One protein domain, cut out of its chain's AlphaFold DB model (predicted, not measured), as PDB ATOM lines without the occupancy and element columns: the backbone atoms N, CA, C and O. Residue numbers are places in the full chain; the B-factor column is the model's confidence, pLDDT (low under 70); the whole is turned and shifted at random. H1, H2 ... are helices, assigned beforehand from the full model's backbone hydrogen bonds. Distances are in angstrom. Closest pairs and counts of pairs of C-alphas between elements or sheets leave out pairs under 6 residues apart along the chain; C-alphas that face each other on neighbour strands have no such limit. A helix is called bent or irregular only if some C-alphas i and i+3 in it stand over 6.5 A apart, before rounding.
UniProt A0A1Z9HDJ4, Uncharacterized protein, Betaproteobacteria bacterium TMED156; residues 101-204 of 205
ATOM      1  N   THR A 101     348.834 274.487 157.476       93.25
ATOM      2  CA  THR A 101     350.063 273.856 156.992       93.25
ATOM      3  C   THR A 101     350.857 273.293 158.170       93.25
ATOM      4  O   THR A 101     351.010 273.957 159.191       93.25
ATOM      5  N   SER A 102     351.385 272.077 158.034       93.31
ATOM      6  CA  SER A 102     352.227 271.498 159.079       93.31
ATOM      7  C   SER A 102     353.546 272.271 159.215       93.31
ATOM      8  O   SER A 102     354.027 272.886 158.257       93.31
ATOM      9  N   PHE A 103     354.182 272.192 160.389       94.31
ATOM     10  CA  PHE A 103     355.509 272.782 160.601       94.31
ATOM     11  C   PHE A 103     356.513 272.335 159.531       94.31
ATOM     12  O   PHE A 103     357.250 273.158 158.997       94.31
ATOM     13  N   TRP A 104     356.519 271.045 159.188       94.31
ATOM     14  CA  TRP A 104     357.475 270.469 158.243       94.31
ATOM     15  C   TRP A 104     357.247 270.942 156.808       94.31
ATOM     16  O   TRP A 104     358.212 271.272 156.118       94.31
ATOM     17  N   ASP A 105     355.989 271.035 156.375       93.62
ATOM     18  CA  ASP A 105     355.658 271.536 155.038       93.62
ATOM     19  C   ASP A 105     355.999 273.024 154.915       93.62
ATOM     20  O   ASP A 105     356.600 273.460 153.928       93.62
ATOM     21  N   ALA A 106     355.683 273.804 155.950       93.62
ATOM     22  CA  ALA A 106     356.016 275.219 155.992       93.62
ATOM     23  C   ALA A 106     357.542 275.434 156.032       93.62
ATOM     24  O   ALA A 106     358.070 276.271 155.296       93.62
ATOM     25  N   LEU A 107     358.269 274.629 156.813       93.69
ATOM     26  CA  LEU A 107     359.728 274.653 156.888       93.69
ATOM     27  C   LEU A 107     360.370 274.320 155.534       93.69
ATOM     28  O   LEU A 107     361.263 275.046 155.096       93.69
ATOM     29  N   LYS A 108     359.881 273.287 154.831       93.50
ATOM     30  CA  LYS A 108     360.366 272.905 153.493       93.50
ATOM     31  C   LYS A 108     360.292 274.075 152.512       93.50
ATOM     32  O   LYS A 108     361.271 274.378 151.828       93.50
ATOM     33  N   VAL A 109     359.145 274.756 152.464       93.44
ATOM     34  CA  VAL A 109     358.938 275.912 151.576       93.44
ATOM     35  C   VAL A 109     359.883 277.063 151.933       93.44
ATOM     36  O   VAL A 109     360.458 277.683 151.034       93.44
ATOM     37  N   ARG A 110     360.080 277.351 153.227       93.00
ATOM     38  CA  ARG A 110     360.939 278.467 153.666       93.00
ATOM     39  C   ARG A 110     362.432 278.189 153.494       93.00
ATOM     40  O   ARG A 110     363.145 279.108 153.099       93.00
ATOM     41  N   ILE A 111     362.900 276.952 153.692       92.00
ATOM     42  CA  ILE A 111     364.292 276.567 153.387       92.00
ATOM     43  C   ILE A 111     364.579 276.794 151.901       92.00
ATOM     44  O   ILE A 111     365.553 277.461 151.561       92.00
ATOM     45  N   ALA A 112     363.706 276.306 151.013       90.69
ATOM     46  CA  ALA A 112     363.880 276.479 149.572       90.69
ATOM     47  C   ALA A 112     363.898 277.961 149.153       90.69
ATOM     48  O   ALA A 112     364.677 278.344 148.281       90.69
ATOM     49  N   ALA A 113     363.067 278.800 149.782       91.69
ATOM     50  CA  ALA A 113     363.075 280.242 149.553       91.69
ATOM     51  C   ALA A 113     364.397 280.887 150.007       91.69
ATOM     52  O   ALA A 113     365.059 281.525 149.195       91.69
ATOM     53  N   LYS A 114     364.839 280.646 151.252       88.88
ATOM     54  CA  LYS A 114     366.098 281.219 151.760       88.88
ATOM     55  C   LYS A 114     367.330 280.714 150.993       88.88
ATOM     56  O   LYS A 114     368.257 281.486 150.781       88.88
ATOM     57  N   HIS A 115     367.353 279.456 150.541       87.88
ATOM     58  CA  HIS A 115     368.442 278.951 149.691       87.88
ATOM     59  C   HIS A 115     368.516 279.703 148.361       87.88
ATOM     60  O   HIS A 115     369.616 280.048 147.935       87.88
ATOM     61  N   ARG A 116     367.367 279.991 147.734       88.25
ATOM     62  CA  ARG A 116     367.317 280.803 146.511       88.25
ATOM     63  C   ARG A 116     367.878 282.200 146.763       88.25
ATOM     64  O   ARG A 116     368.767 282.619 146.033       88.25
ATOM     65  N   ASP A 117     367.429 282.863 147.826       87.94
ATOM     66  CA  ASP A 117     367.874 284.219 148.163       87.94
ATOM     67  C   ASP A 117     369.397 284.273 148.406       87.94
ATOM     68  O   ASP A 117     370.082 285.177 147.932       87.94
ATOM     69  N   ILE A 118     369.959 283.275 149.100       85.62
ATOM     70  CA  ILE A 118     371.408 283.192 149.353       85.62
ATOM     71  C   ILE A 118     372.183 282.871 148.071       85.62
ATOM     72  O   ILE A 118     373.240 283.452 147.838       85.62
ATOM     73  N   GLN A 119     371.686 281.969 147.223       83.94
ATOM     74  CA  GLN A 119     372.342 281.654 145.952       83.94
ATOM     75  C   GLN A 119     372.331 282.845 144.993       83.94
ATOM     76  O   GLN A 119     373.334 283.091 144.334       83.94
ATOM     77  N   GLU A 120     371.245 283.615 144.937       86.06
ATOM     78  CA  GLU A 120     371.169 284.816 144.098       86.06
ATOM     79  C   GLU A 120     372.135 285.918 144.559       86.06
ATOM     80  O   GLU A 120     372.675 286.649 143.728       86.06
ATOM     81  N   LEU A 121     372.374 286.036 145.869       84.50
ATOM     82  CA  LEU A 121     373.170 287.127 146.441       84.50
ATOM     83  C   LEU A 121     374.640 286.765 146.688       84.50
ATOM     84  O   LEU A 121     375.500 287.646 146.637       84.50
ATOM     85  N   THR A 122     374.945 285.501 146.993       80.94
ATOM     86  CA  THR A 122     376.274 285.075 147.456       80.94
ATOM     87  C   THR A 122     376.687 283.691 146.938       80.94
ATOM     88  O   THR A 122     377.376 282.962 147.656       80.94
ATOM     89  N   SER A 123     376.292 283.323 145.708       72.44
ATOM     90  CA  SER A 123     376.598 282.018 145.077       72.44
ATOM     91  C   SER A 123     378.048 281.561 145.236       72.44
ATOM     92  O   SER A 123     378.302 280.378 145.440       72.44
ATOM     93  N   ASP A 124     378.996 282.496 145.167       75.44
ATOM     94  CA  ASP A 124     380.429 282.189 145.117       75.44
ATOM     95  C   ASP A 124     381.075 282.114 146.513       75.44
ATOM     96  O   ASP A 124     382.244 281.751 146.640       75.44
ATOM     97  N   PHE A 125     380.331 282.461 147.570       77.69
ATOM     98  CA  PHE A 125     380.850 282.555 148.939       77.69
ATOM     99  C   PHE A 125     380.422 281.397 149.842       77.69
ATOM    100  O   PHE A 125     381.088 281.147 150.848       77.69
ATOM    101  N   VAL A 126     379.314 280.714 149.533       78.19
ATOM    102  CA  VAL A 126     378.725 279.705 150.424       78.19
ATOM    103  C   VAL A 126     378.225 278.498 149.636       78.19
ATOM    104  O   VAL A 126     377.335 278.614 148.798       78.19
ATOM    105  N   THR A 127     378.742 277.316 149.975       81.06
ATOM    106  CA  THR A 127     378.198 276.037 149.505       81.06
ATOM    107  C   THR A 127     377.106 275.575 150.465       81.06
ATOM    108  O   THR A 127     377.375 275.272 151.629       81.06
ATOM    109  N   LEU A 128     375.869 275.526 149.977       84.00
ATOM    110  CA  LEU A 128     374.712 275.067 150.744       84.00
ATOM    111  C   LEU A 128     374.421 273.594 150.452       84.00
ATOM    112  O   LEU A 128     374.550 273.141 149.312       84.00
ATOM    113  N   LYS A 129     373.981 272.859 151.476       86.19
ATOM    114  CA  LYS A 129     373.400 271.524 151.291       86.19
ATOM    115  C   LYS A 129     372.088 271.594 150.506       86.19
ATOM    116  O   LYS A 129     371.447 272.638 150.411       86.19
ATOM    117  N   ASP A 130     371.661 270.452 149.977       87.50
ATOM    118  CA  ASP A 130     370.340 270.328 149.365       87.50
ATOM    119  C   ASP A 130     369.218 270.597 150.401       87.50
ATOM    120  O   ASP A 130     369.303 270.088 151.525       87.50
ATOM    121  N   PRO A 131     368.170 271.377 150.060       86.62
ATOM    122  CA  PRO A 131     367.053 271.666 150.960       86.62
ATOM    123  C   PRO A 131     366.395 270.434 151.594       86.62
ATOM    124  O   PRO A 131     365.989 270.500 152.758       86.62
ATOM    125  N   GLU A 132     366.274 269.315 150.870       89.62
ATOM    126  CA  GLU A 132     365.668 268.095 151.417       89.62
ATOM    127  C   GLU A 132     366.601 267.406 152.414       89.62
ATOM    128  O   GLU A 132     366.142 266.901 153.441       89.62
ATOM    129  N   GLN A 133     367.913 267.455 152.174       89.38
ATOM    130  CA  GLN A 133     368.900 266.952 153.129       89.38
ATOM    131  C   GLN A 133     368.888 267.771 154.425       89.38
ATOM    132  O   GLN A 133     368.874 267.192 155.509       89.38
ATOM    133  N   VAL A 134     368.824 269.104 154.328       89.81
ATOM    134  CA  VAL A 134     368.719 269.990 155.502       89.81
ATOM    135  C   VAL A 134     367.458 269.680 156.310       89.81
ATOM    136  O   VAL A 134     367.518 269.580 157.535       89.81
ATOM    137  N   LEU A 135     366.319 269.488 155.638       92.69
ATOM    138  CA  LEU A 135     365.059 269.139 156.294       92.69
ATOM    139  C   LEU A 135     365.155 267.798 157.038       92.69
ATOM    140  O   LEU A 135     364.727 267.714 158.189       92.69
ATOM    141  N   ASN A 136     365.736 266.774 156.409       92.88
ATOM    142  CA  ASN A 136     365.907 265.451 157.013       92.88
ATOM    143  C   ASN A 136     366.876 265.479 158.204       92.88
ATOM    144  O   ASN A 136     366.584 264.871 159.236       92.88
ATOM    145  N   ASP A 137     367.981 266.220 158.093       90.94
ATOM    146  CA  ASP A 137     368.953 266.400 159.176       90.94
ATOM    147  C   ASP A 137     368.284 267.081 160.388       90.94
ATOM    148  O   ASP A 137     368.383 266.589 161.513       90.94
ATOM    149  N   ILE A 138     367.535 268.172 160.167       91.88
ATOM    150  CA  ILE A 138     366.786 268.867 161.231       91.88
ATOM    151  C   ILE A 138     365.752 267.930 161.862       91.88
ATOM    152  O   ILE A 138     365.656 267.845 163.089       91.88
ATOM    153  N   ARG A 139     364.986 267.217 161.032       93.06
ATOM    154  CA  ARG A 139     363.949 266.291 161.488       93.06
ATOM    155  C   ARG A 139     364.526 265.180 162.358       93.06
ATOM    156  O   ARG A 139     363.990 264.928 163.434       93.06
ATOM    157  N   GLY A 140     365.651 264.588 161.958       90.75
ATOM    158  CA  GLY A 140     366.330 263.552 162.735       90.75
ATOM    159  C   GLY A 140     366.786 264.028 164.119       90.75
ATOM    160  O   GLY A 140     366.700 263.273 165.087       90.75
ATOM    161  N   VAL A 141     367.212 265.289 164.248       89.31
ATOM    162  CA  VAL A 141     367.602 265.862 165.550       89.31
ATOM    163  C   VAL A 141     366.380 266.158 166.428       89.31
ATOM    164  O   VAL A 141     366.422 265.943 167.640       89.31
ATOM    165  N   VAL A 142     365.289 266.641 165.831       89.31
ATOM    166  CA  VAL A 142     364.050 266.988 166.544       89.31
ATOM    167  C   VAL A 142     363.307 265.744 167.034       89.31
ATOM    168  O   VAL A 142     362.933 265.691 168.209       89.31
ATOM    169  N   GLU A 143     363.110 264.757 166.155       89.31
ATOM    170  CA  GLU A 143     362.361 263.521 166.430       89.31
ATOM    171  C   GLU A 143     363.198 262.464 167.171       89.31
ATOM    172  O   GLU A 143     362.640 261.549 167.772       89.31
ATOM    173  N   GLY A 144     364.530 262.579 167.160       87.75
ATOM    174  CA  GLY A 144     365.406 261.670 167.896       87.75
ATOM    175  C   GLY A 144     365.287 261.821 169.416       87.75
ATOM    176  O   GLY A 144     364.886 262.862 169.924       87.75
ATOM    177  N   GLU A 145     365.717 260.808 170.171       79.25
ATOM    178  CA  GLU A 145     365.684 260.805 171.648       79.25
ATOM    179  C   GLU A 145     366.865 261.551 172.296       79.25
ATOM    180  O   GLU A 145     367.032 261.549 173.514       79.25
ATOM    181  N   ALA A 146     367.721 262.196 171.499       78.69
ATOM    182  CA  ALA A 146     368.889 262.890 172.019       78.69
ATOM    183  C   ALA A 146     368.473 264.048 172.945       78.69
ATOM    184  O   ALA A 146     367.714 264.946 172.565       78.69
ATOM    185  N   PHE A 147     369.008 264.040 174.165       79.19
ATOM    186  CA  PHE A 147     368.868 265.116 175.146       79.19
ATOM    187  C   PHE A 147     370.125 265.986 175.132       79.19
ATOM    188  O   PHE A 147     370.939 265.955 176.052       79.19
ATOM    189  N   ASN A 148     370.306 266.744 174.052       88.00
ATOM    190  CA  ASN A 148     371.352 267.758 173.957       88.00
ATOM    191  C   ASN A 148     370.734 269.153 173.759       88.00
ATOM    192  O   ASN A 148     369.561 269.289 173.402       88.00
ATOM    193  N   ILE A 149     371.523 270.194 174.039       88.12
ATOM    194  CA  ILE A 149     371.074 271.595 173.990       88.12
ATOM    195  C   ILE A 149     370.543 271.957 172.596       88.12
ATOM    196  O   ILE A 149     369.544 272.665 172.479       88.12
ATOM    197  N   ASP A 150     371.169 271.425 171.551       87.88
ATOM    198  CA  ASP A 150     370.796 271.653 170.157       87.88
ATOM    199  C   ASP A 150     369.403 271.076 169.843       87.88
ATOM    200  O   ASP A 150     368.544 271.785 169.320       87.88
ATOM    201  N   ALA A 151     369.112 269.844 170.268       89.94
ATOM    202  CA  ALA A 151     367.809 269.200 170.113       89.94
ATOM    203  C   ALA A 151     366.710 269.921 170.906       89.94
ATOM    204  O   ALA A 151     365.623 270.162 170.380       89.94
ATOM    205  N   VAL A 152     366.991 270.335 172.149       91.75
ATOM    206  CA  VAL A 152     366.048 271.139 172.949       91.75
ATOM    207  C   VAL A 152     365.753 272.477 172.265       91.75
ATOM    208  O   VAL A 152     364.594 272.895 172.200       91.75
ATOM    209  N   THR A 153     366.777 273.130 171.714       92.62
ATOM    210  CA  THR A 153     366.640 274.411 171.006       92.62
ATOM    211  C   THR A 153     365.764 274.264 169.763       92.62
ATOM    212  O   THR A 153     364.851 275.067 169.555       92.62
ATOM    213  N   LEU A 154     365.976 273.205 168.976       92.31
ATOM    214  CA  LEU A 154     365.171 272.929 167.788       92.31
ATOM    215  C   LEU A 154     363.713 272.590 168.138       92.31
ATOM    216  O   LEU A 154     362.799 273.183 167.566       92.31
ATOM    217  N   ARG A 155     363.471 271.720 169.129       93.25
ATOM    218  CA  ARG A 155     362.104 271.406 169.598       93.25
ATOM    219  C   ARG A 155     361.386 272.641 170.140       93.25
ATOM    220  O   ARG A 155     360.202 272.830 169.884       93.25
ATOM    221  N   THR A 156     362.103 273.523 170.839       92.62
ATOM    222  CA  THR A 156     361.546 274.800 171.316       92.62
ATOM    223  C   THR A 156     361.133 275.693 170.149       92.62
ATOM    224  O   THR A 156     360.078 276.322 170.187       92.62
ATOM    225  N   GLY A 157     361.945 275.750 169.096       91.00
ATOM    226  CA  GLY A 157     361.616 276.517 167.903       91.00
ATOM    227  C   GLY A 157     360.419 275.953 167.128       91.00
ATOM    228  O   GLY A 157     359.547 276.722 166.729       91.00
ATOM    229  N   GLN A 158     360.303 274.626 167.018       93.94
ATOM    230  CA  GLN A 158     359.096 273.969 166.500       93.94
ATOM    231  C   GLN A 158     357.862 274.306 167.353       93.94
ATOM    232  O   GLN A 158     356.814 274.661 166.815       93.94
ATOM    233  N   ALA A 159     357.983 274.254 168.682       93.94
ATOM    234  CA  ALA A 159     356.884 274.580 169.588       93.94
ATOM    235  C   ALA A 159     356.389 276.026 169.408       93.94
ATOM    236  O   ALA A 159     355.189 276.271 169.479       93.94
ATOM    237  N   ARG A 160     357.275 276.985 169.103       94.75
ATOM    238  CA  ARG A 160     356.880 278.380 168.819       94.75
ATOM    239  C   ARG A 160     355.994 278.505 167.585       94.75
ATOM    240  O   ARG A 160     355.056 279.296 167.601       94.75
ATOM    241  N   TYR A 161     356.272 277.732 166.536       95.62
ATOM    242  CA  TYR A 161     355.392 277.678 165.372       95.62
ATOM    243  C   TYR A 161     354.011 277.143 165.758       95.62
ATOM    244  O   TYR A 161     352.999 277.748 165.411       95.62
ATOM    245  N   GLN A 162     353.978 276.052 166.527       94.25
ATOM    246  CA  GLN A 162     352.722 275.455 166.966       94.25
ATOM    247  C   GLN A 162     351.895 276.426 167.815       94.25
ATOM    248  O   GLN A 162     350.702 276.561 167.579       94.25
ATOM    249  N   VAL A 163     352.531 277.157 168.737       95.38
ATOM    250  CA  VAL A 163     351.870 278.200 169.537       95.38
ATOM    251  C   VAL A 163     351.272 279.285 168.640       95.38
ATOM    252  O   VAL A 163     350.105 279.619 168.805       95.38
ATOM    253  N   ALA A 164     352.017 279.782 167.646       94.94
ATOM    254  CA  ALA A 164     351.505 280.800 166.727       94.94
ATOM    255  C   ALA A 164     350.286 280.308 165.919       94.94
ATOM    256  O   ALA A 164     349.347 281.067 165.683       94.94
ATOM    257  N   ILE A 165     350.278 279.035 165.511       96.06
ATOM    258  CA  ILE A 165     349.125 278.416 164.846       96.06
ATOM    259  C   ILE A 165     347.938 278.277 165.805       96.06
ATOM    260  O   ILE A 165     346.818 278.632 165.434       96.06
ATOM    261  N   THR A 166     348.171 277.818 167.037       95.12
ATOM    262  CA  THR A 166     347.129 277.685 168.061       95.12
ATOM    263  C   THR A 166     346.495 279.034 168.393       95.12
ATOM    264  O   THR A 166     345.273 279.136 168.377       95.12
ATOM    265  N   GLU A 167     347.280 280.093 168.596       95.12
ATOM    266  CA  GLU A 167     346.759 281.440 168.875       95.12
ATOM    267  C   GLU A 167     345.867 281.961 167.735       95.12
ATOM    268  O   GLU A 167     344.805 282.545 167.971       95.12
ATOM    269  N   LEU A 168     346.252 281.724 166.478       94.88
ATOM    270  CA  LEU A 168     345.418 282.075 165.325       94.88
ATOM    271  C   LEU A 168     344.131 281.247 165.271       94.88
ATOM    272  O   LEU A 168     343.062 281.788 164.966       94.88
ATOM    273  N   ALA A 169     344.220 279.954 165.577       94.88
ATOM    274  CA  ALA A 169     343.075 279.056 165.615       94.88
ATOM    275  C   ALA A 169     342.083 279.447 166.721       94.88
ATOM    276  O   ALA A 169     340.883 279.525 166.455       94.88
ATOM    277  N   GLU A 170     342.568 279.801 167.914       95.62
ATOM    278  CA  GLU A 170     341.754 280.307 169.025       95.62
ATOM    279  C   GLU A 170     341.030 281.601 168.652       95.62
ATOM    280  O   GLU A 170     339.828 281.737 168.880       95.62
ATOM    281  N   ARG A 171     341.730 282.550 168.021       94.62
ATOM    282  CA  ARG A 171     341.107 283.802 167.565       94.62
ATOM    283  C   ARG A 171     340.024 283.556 166.528       94.62
ATOM    284  O   ARG A 171     338.962 284.173 166.608       94.62
ATOM    285  N   LYS A 172     340.279 282.655 165.578       93.75
ATOM    286  CA  LYS A 172     339.299 282.261 164.563       93.75
ATOM    287  C   LYS A 172     338.082 281.587 165.203       93.75
ATOM    288  O   LYS A 172     336.960 281.915 164.825       93.75
ATOM    289  N   LEU A 173     338.298 280.702 166.178       94.38
ATOM    290  CA  LEU A 173     337.242 280.024 166.932       94.38
ATOM    291  C   LEU A 173     336.380 281.015 167.729       94.38
ATOM    292  O   LEU A 173     335.158 280.898 167.742       94.38
ATOM    293  N   ASP A 174     337.007 282.028 168.325       93.69
ATOM    294  CA  ASP A 174     336.337 283.102 169.067       93.69
ATOM    295  C   ASP A 174     335.680 284.164 168.159       93.69
ATOM    296  O   ASP A 174     335.111 285.137 168.658       93.69
ATOM    297  N   GLY A 175     335.791 284.041 166.830       92.81
ATOM    298  CA  GLY A 175     335.273 285.029 165.877       92.81
ATOM    299  C   GLY A 175     335.999 286.381 165.911       92.81
ATOM    300  O   GLY A 175     335.464 287.387 165.439       92.81
ATOM    301  N   LYS A 176     337.212 286.436 166.469       94.19
ATOM    302  CA  LYS A 176     338.039 287.647 166.517       94.19
ATOM    303  C   LYS A 176     338.698 287.885 165.159       94.19
ATOM    304  O   LYS A 176     339.148 286.957 164.492       94.19
ATOM    305  N   GLY A 177     338.809 289.154 164.768       91.94
ATOM    306  CA  GLY A 177     339.569 289.539 163.579       91.94
ATOM    307  C   GLY A 177     341.048 289.150 163.703       91.94
ATOM    308  O   GLY A 177     341.644 289.277 164.777       91.94
ATOM    309  N   ILE A 178     341.634 288.695 162.595       94.50
ATOM    310  CA  ILE A 178     343.065 288.399 162.478       94.50
ATOM    311  C   ILE A 178     343.709 289.517 161.660       94.50
ATOM    312  O   ILE A 178     343.334 289.764 160.512       94.50
ATOM    313  N   THR A 179     344.657 290.218 162.266       94.00
ATOM    314  CA  THR A 179     345.451 291.260 161.607       94.00
ATOM    315  C   THR A 179     346.557 290.645 160.749       94.00
ATOM    316  O   THR A 179     346.947 289.495 160.935       94.00
ATOM    317  N   ILE A 180     347.113 291.430 159.821       91.75
ATOM    318  CA  ILE A 180     348.238 290.988 158.979       91.75
ATOM    319  C   ILE A 180     349.447 290.598 159.842       91.75
ATOM    320  O   ILE A 180     350.069 289.573 159.586       91.75
ATOM    321  N   THR A 181     349.747 291.375 160.885       91.69
ATOM    322  CA  THR A 181     350.850 291.091 161.812       91.69
ATOM    323  C   THR A 181     350.664 289.748 162.520       91.69
ATOM    324  O   THR A 181     351.610 288.972 162.623       91.69
ATOM    325  N   GLU A 182     349.444 289.441 162.966       92.06
ATOM    326  CA  GLU A 182     349.122 288.154 163.597       92.06
ATOM    327  C   GLU A 182     349.225 287.004 162.584       92.06
ATOM    328  O   GLU A 182     349.834 285.979 162.876       92.06
ATOM    329  N   ALA A 183     348.718 287.186 161.360       91.81
ATOM    330  CA  ALA A 183     348.824 286.183 160.297       91.81
ATOM    331  C   ALA A 183     350.279 285.893 159.876       91.81
ATOM    332  O   ALA A 183     350.579 284.806 159.383       91.81
ATOM    333  N   GLN A 184     351.194 286.846 160.077       93.62
ATOM    334  CA  GLN A 184     352.627 286.672 159.831       93.62
ATOM    335  C   GLN A 184     353.352 285.934 160.964       93.62
ATOM    336  O   GLN A 184     354.469 285.469 160.748       93.62
ATOM    337  N   ALA A 185     352.756 285.781 162.150       94.12
ATOM    338  CA  ALA A 185     353.437 285.192 163.303       94.12
ATOM    339  C   ALA A 185     353.991 283.770 163.050       94.12
ATOM    340  O   ALA A 185     355.162 283.545 163.373       94.12
ATOM    341  N   PRO A 186     353.262 282.833 162.404       94.81
ATOM    342  CA  PRO A 186     353.811 281.511 162.084       94.81
ATOM    343  C   PRO A 186     354.983 281.581 161.096       94.81
ATOM    344  O   PRO A 186     355.931 280.805 161.188       94.81
ATOM    345  N   ILE A 187     354.945 282.540 160.168       93.25
ATOM    346  CA  ILE A 187     356.004 282.761 159.180       93.25
ATOM    347  C   ILE A 187     357.271 283.259 159.881       93.25
ATOM    348  O   ILE A 187     358.338 282.668 159.729       93.25
ATOM    349  N   THR A 188     357.133 284.290 160.714       93.75
ATOM    350  CA  THR A 188     358.220 284.836 161.534       93.75
ATOM    351  C   THR A 188     358.803 283.778 162.470       93.75
ATOM    352  O   THR A 188     360.014 283.734 162.674       93.75
ATOM    353  N   ALA A 189     357.972 282.887 163.023       94.62
ATOM    354  CA  ALA A 189     358.440 281.785 163.857       94.62
ATOM    355  C   ALA A 189     359.365 280.825 163.087       94.62
ATOM    356  O   ALA A 189     360.403 280.434 163.622       94.62
ATOM    357  N   ILE A 190     359.031 280.491 161.835       94.81
ATOM    358  CA  ILE A 190     359.886 279.655 160.977       94.81
ATOM    359  C   ILE A 190     361.151 280.401 160.563       94.81
ATOM    360  O   ILE A 190     362.234 279.823 160.598       94.81
ATOM    361  N   ASP A 191     361.054 281.677 160.199       93.06
ATOM    362  CA  ASP A 191     362.234 282.437 159.781       93.06
ATOM    363  C   ASP A 191     363.243 282.566 160.934       93.06
ATOM    364  O   ASP A 191     364.423 282.264 160.753       93.06
ATOM    365  N   ASN A 192     362.759 282.869 162.143       93.38
ATOM    366  CA  ASN A 192     363.571 282.874 163.361       93.38
ATOM    367  C   ASN A 192     364.150 281.488 163.680       93.38
ATOM    368  O   ASN A 192     365.260 281.389 164.200       93.38
ATOM    369  N   PHE A 193     363.404 280.412 163.402       94.56
ATOM    370  CA  PHE A 193     363.897 279.043 163.558       94.56
ATOM    371  C   PHE A 193     365.071 278.764 162.614       94.56
ATOM    372  O   PHE A 193     366.080 278.203 163.038       94.56
ATOM    373  N   LEU A 194     364.975 279.192 161.355       92.94
ATOM    374  CA  LEU A 194     366.037 279.014 160.365       92.94
ATOM    375  C   LEU A 194     367.300 279.824 160.679       92.94
ATOM    376  O   LEU A 194     368.396 279.432 160.289       92.94
ATOM    377  N   GLU A 195     367.159 280.915 161.426       90.75
ATOM    378  CA  GLU A 195     368.266 281.766 161.874       90.75
ATOM    379  C   GLU A 195     368.962 281.252 163.142       90.75
ATOM    380  O   GLU A 195     369.965 281.817 163.582       90.75
ATOM    381  N   LEU A 196     368.478 280.155 163.736       92.50
ATOM    382  CA  LEU A 196     369.132 279.559 164.894       92.50
ATOM    383  C   LEU A 196     370.555 279.090 164.530       92.50
ATOM    384  O   LEU A 196     370.736 278.415 163.513       92.50
ATOM    385  N   PRO A 197     371.567 279.332 165.388       89.75
ATOM    386  CA  PRO A 197     372.944 278.912 165.118       89.75
ATOM    387  C   PRO A 197     373.089 277.406 164.869       89.75
ATOM    388  O   PRO A 197     373.902 276.985 164.051       89.75
ATOM    389  N   VAL A 198     372.287 276.587 165.558       90.06
ATOM    390  CA  VAL A 198     372.235 275.134 165.350       90.06
ATOM    391  C   VAL A 198     371.720 274.779 163.952       90.06
ATOM    392  O   VAL A 198     372.280 273.897 163.312       90.06
ATOM    393  N   VAL A 199     370.718 275.500 163.443       89.06
ATOM    394  CA  VAL A 199     370.176 275.289 162.096       89.06
ATOM    395  C   VAL A 199     371.174 275.761 161.044       89.06
ATOM    396  O   VAL A 199     371.462 275.027 160.105       89.06
ATOM    397  N   SER A 200     371.808 276.917 161.256       86.31
ATOM    398  CA  SER A 200     372.845 277.442 160.357       86.31
ATOM    399  C   SER A 200     374.027 276.476 160.177       86.31
ATOM    400  O   SER A 200     374.546 276.341 159.072       86.31
ATOM    401  N   LYS A 201     374.426 275.744 161.230       86.38
ATOM    402  CA  LYS A 201     375.450 274.684 161.127       86.38
ATOM    403  C   LYS A 201     375.006 273.506 160.260       86.38
ATOM    404  O   LYS A 201     375.845 272.860 159.645       86.38
ATOM    405  N   ILE A 202     373.708 273.206 160.226       86.25
ATOM    406  CA  ILE A 202     373.161 272.108 159.419       86.25
ATOM    407  C   ILE A 202     373.153 272.485 157.930       86.25
ATOM    408  O   ILE A 202     373.330 271.602 157.094       86.25
ATOM    409  N   TRP A 203     372.994 273.774 157.609       82.44
ATOM    410  CA  TRP A 203     372.898 274.299 156.238       82.44
ATOM    411  C   TRP A 203     374.200 274.217 155.443       82.44
ATOM    412  O   TRP A 203     374.171 274.066 154.221       82.44
ATOM    413  N   GLN A 204     375.331 274.364 156.130       77.75
ATOM    414  CA  GLN A 204     376.647 274.457 155.510       77.75
ATOM    415  C   GLN A 204     377.241 273.064 155.269       77.75
ATOM    416  O   GLN A 204     377.026 272.136 156.057       77.75
TER     417      GLN A 204
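Overview. This is residues 101 to 204 of the 205 residues of an uncharacterized protein of Betaproteobacteria bacterium TMED156 (UniProt A0A1Z9HDJ4). A long helical hairpin, H3 and H4 side by side, has a second, wider hairpin, H1 and H2, packed across part of it; the short H5 packs on the beginning of H3 and on H2. H3, the longest helix, touches the four other helices, and the far end of its hairpin with H4 reaches well beyond H1, H2 and H5. The printed part has 104 residues with five named helices, in the order H1 to H5, and no named strand; the class is all helix. The helix packing is mostly crossed. The outline is flat, spanning 49 by 36 by 19 A, and only just compact, close to loose, with a radius of gyration of the C-alphas of 15.2 A.

Arrangement. H3, residues 149 to 173, is the hub. H4, residues 180 to 194, touches it at a shallow tilt of 13 degrees, opposite ways, a helical hairpin; the closest C-alphas, of Ala 164 and Pro 186, are 5.2 A apart. H2, residues 131 to 143, touches H3 about perpendicular, at 86 degrees, with residues 138 to 142 alone; the closest C-alphas are those of Val 142 and Ala 151, 5.6 A. H5, residues 197 to 203, touches H3 about perpendicular, at 84 degrees, the closest C-alphas being those of Asp 150 and Val 198, 6.1 A. H5 also touches H2, at a steep tilt of 44 degrees, opposite ways, the C-alphas of Val 134 and Trp 203 coming closest at 6.0 A. H1, residues 103 to 122, forms a helical hairpin with H2 at a steep tilt of 43 degrees; the closest C-alphas, of Ala 112 and Pro 131, are 5.9 A apart. H1 touches H4, the C-alphas of Leu 107 and Ile 190 coming closest at 6.5 A, about perpendicular at 72 degrees, only just past steep. H1 and H3 only just touch, with 3 pairs of C-alphas within 8 A, the closest being Phe 103 and Tyr 161 at 6.8 A. H1 and H5 are apart, as are H2 and H4. In H1, H2, H3 and H5 every O i to N i+4 pair is within hydrogen-bond range; in H4 9 of 11 are.

Along the chain. H3 measures 35.6 A from C-alpha 149 at (371.074, 271.595, 173.990) to C-alpha 173 at (337.242, 280.024, 166.932). H1 measures 27.5 A and begins with C-alpha 103 at (355.509, 272.782, 160.601). H4 measures 21.5 A and is irregular: C-alphas 183 and 186 are 7.1 A apart. H2 has 13 residues; H5 has 7 and ends with C-alpha 203 at (372.898, 274.299, 156.238).

Size, cuts and confidence. The two C-alphas farthest apart, of Asp 124 and Asp 174, are 50.2 A apart. The printed part has no cut and no long link; the links from H2 to H3 and from H4 to H5 are tight. The mean pLDDT of the printed part is 90.2, and no printed residue is under 70.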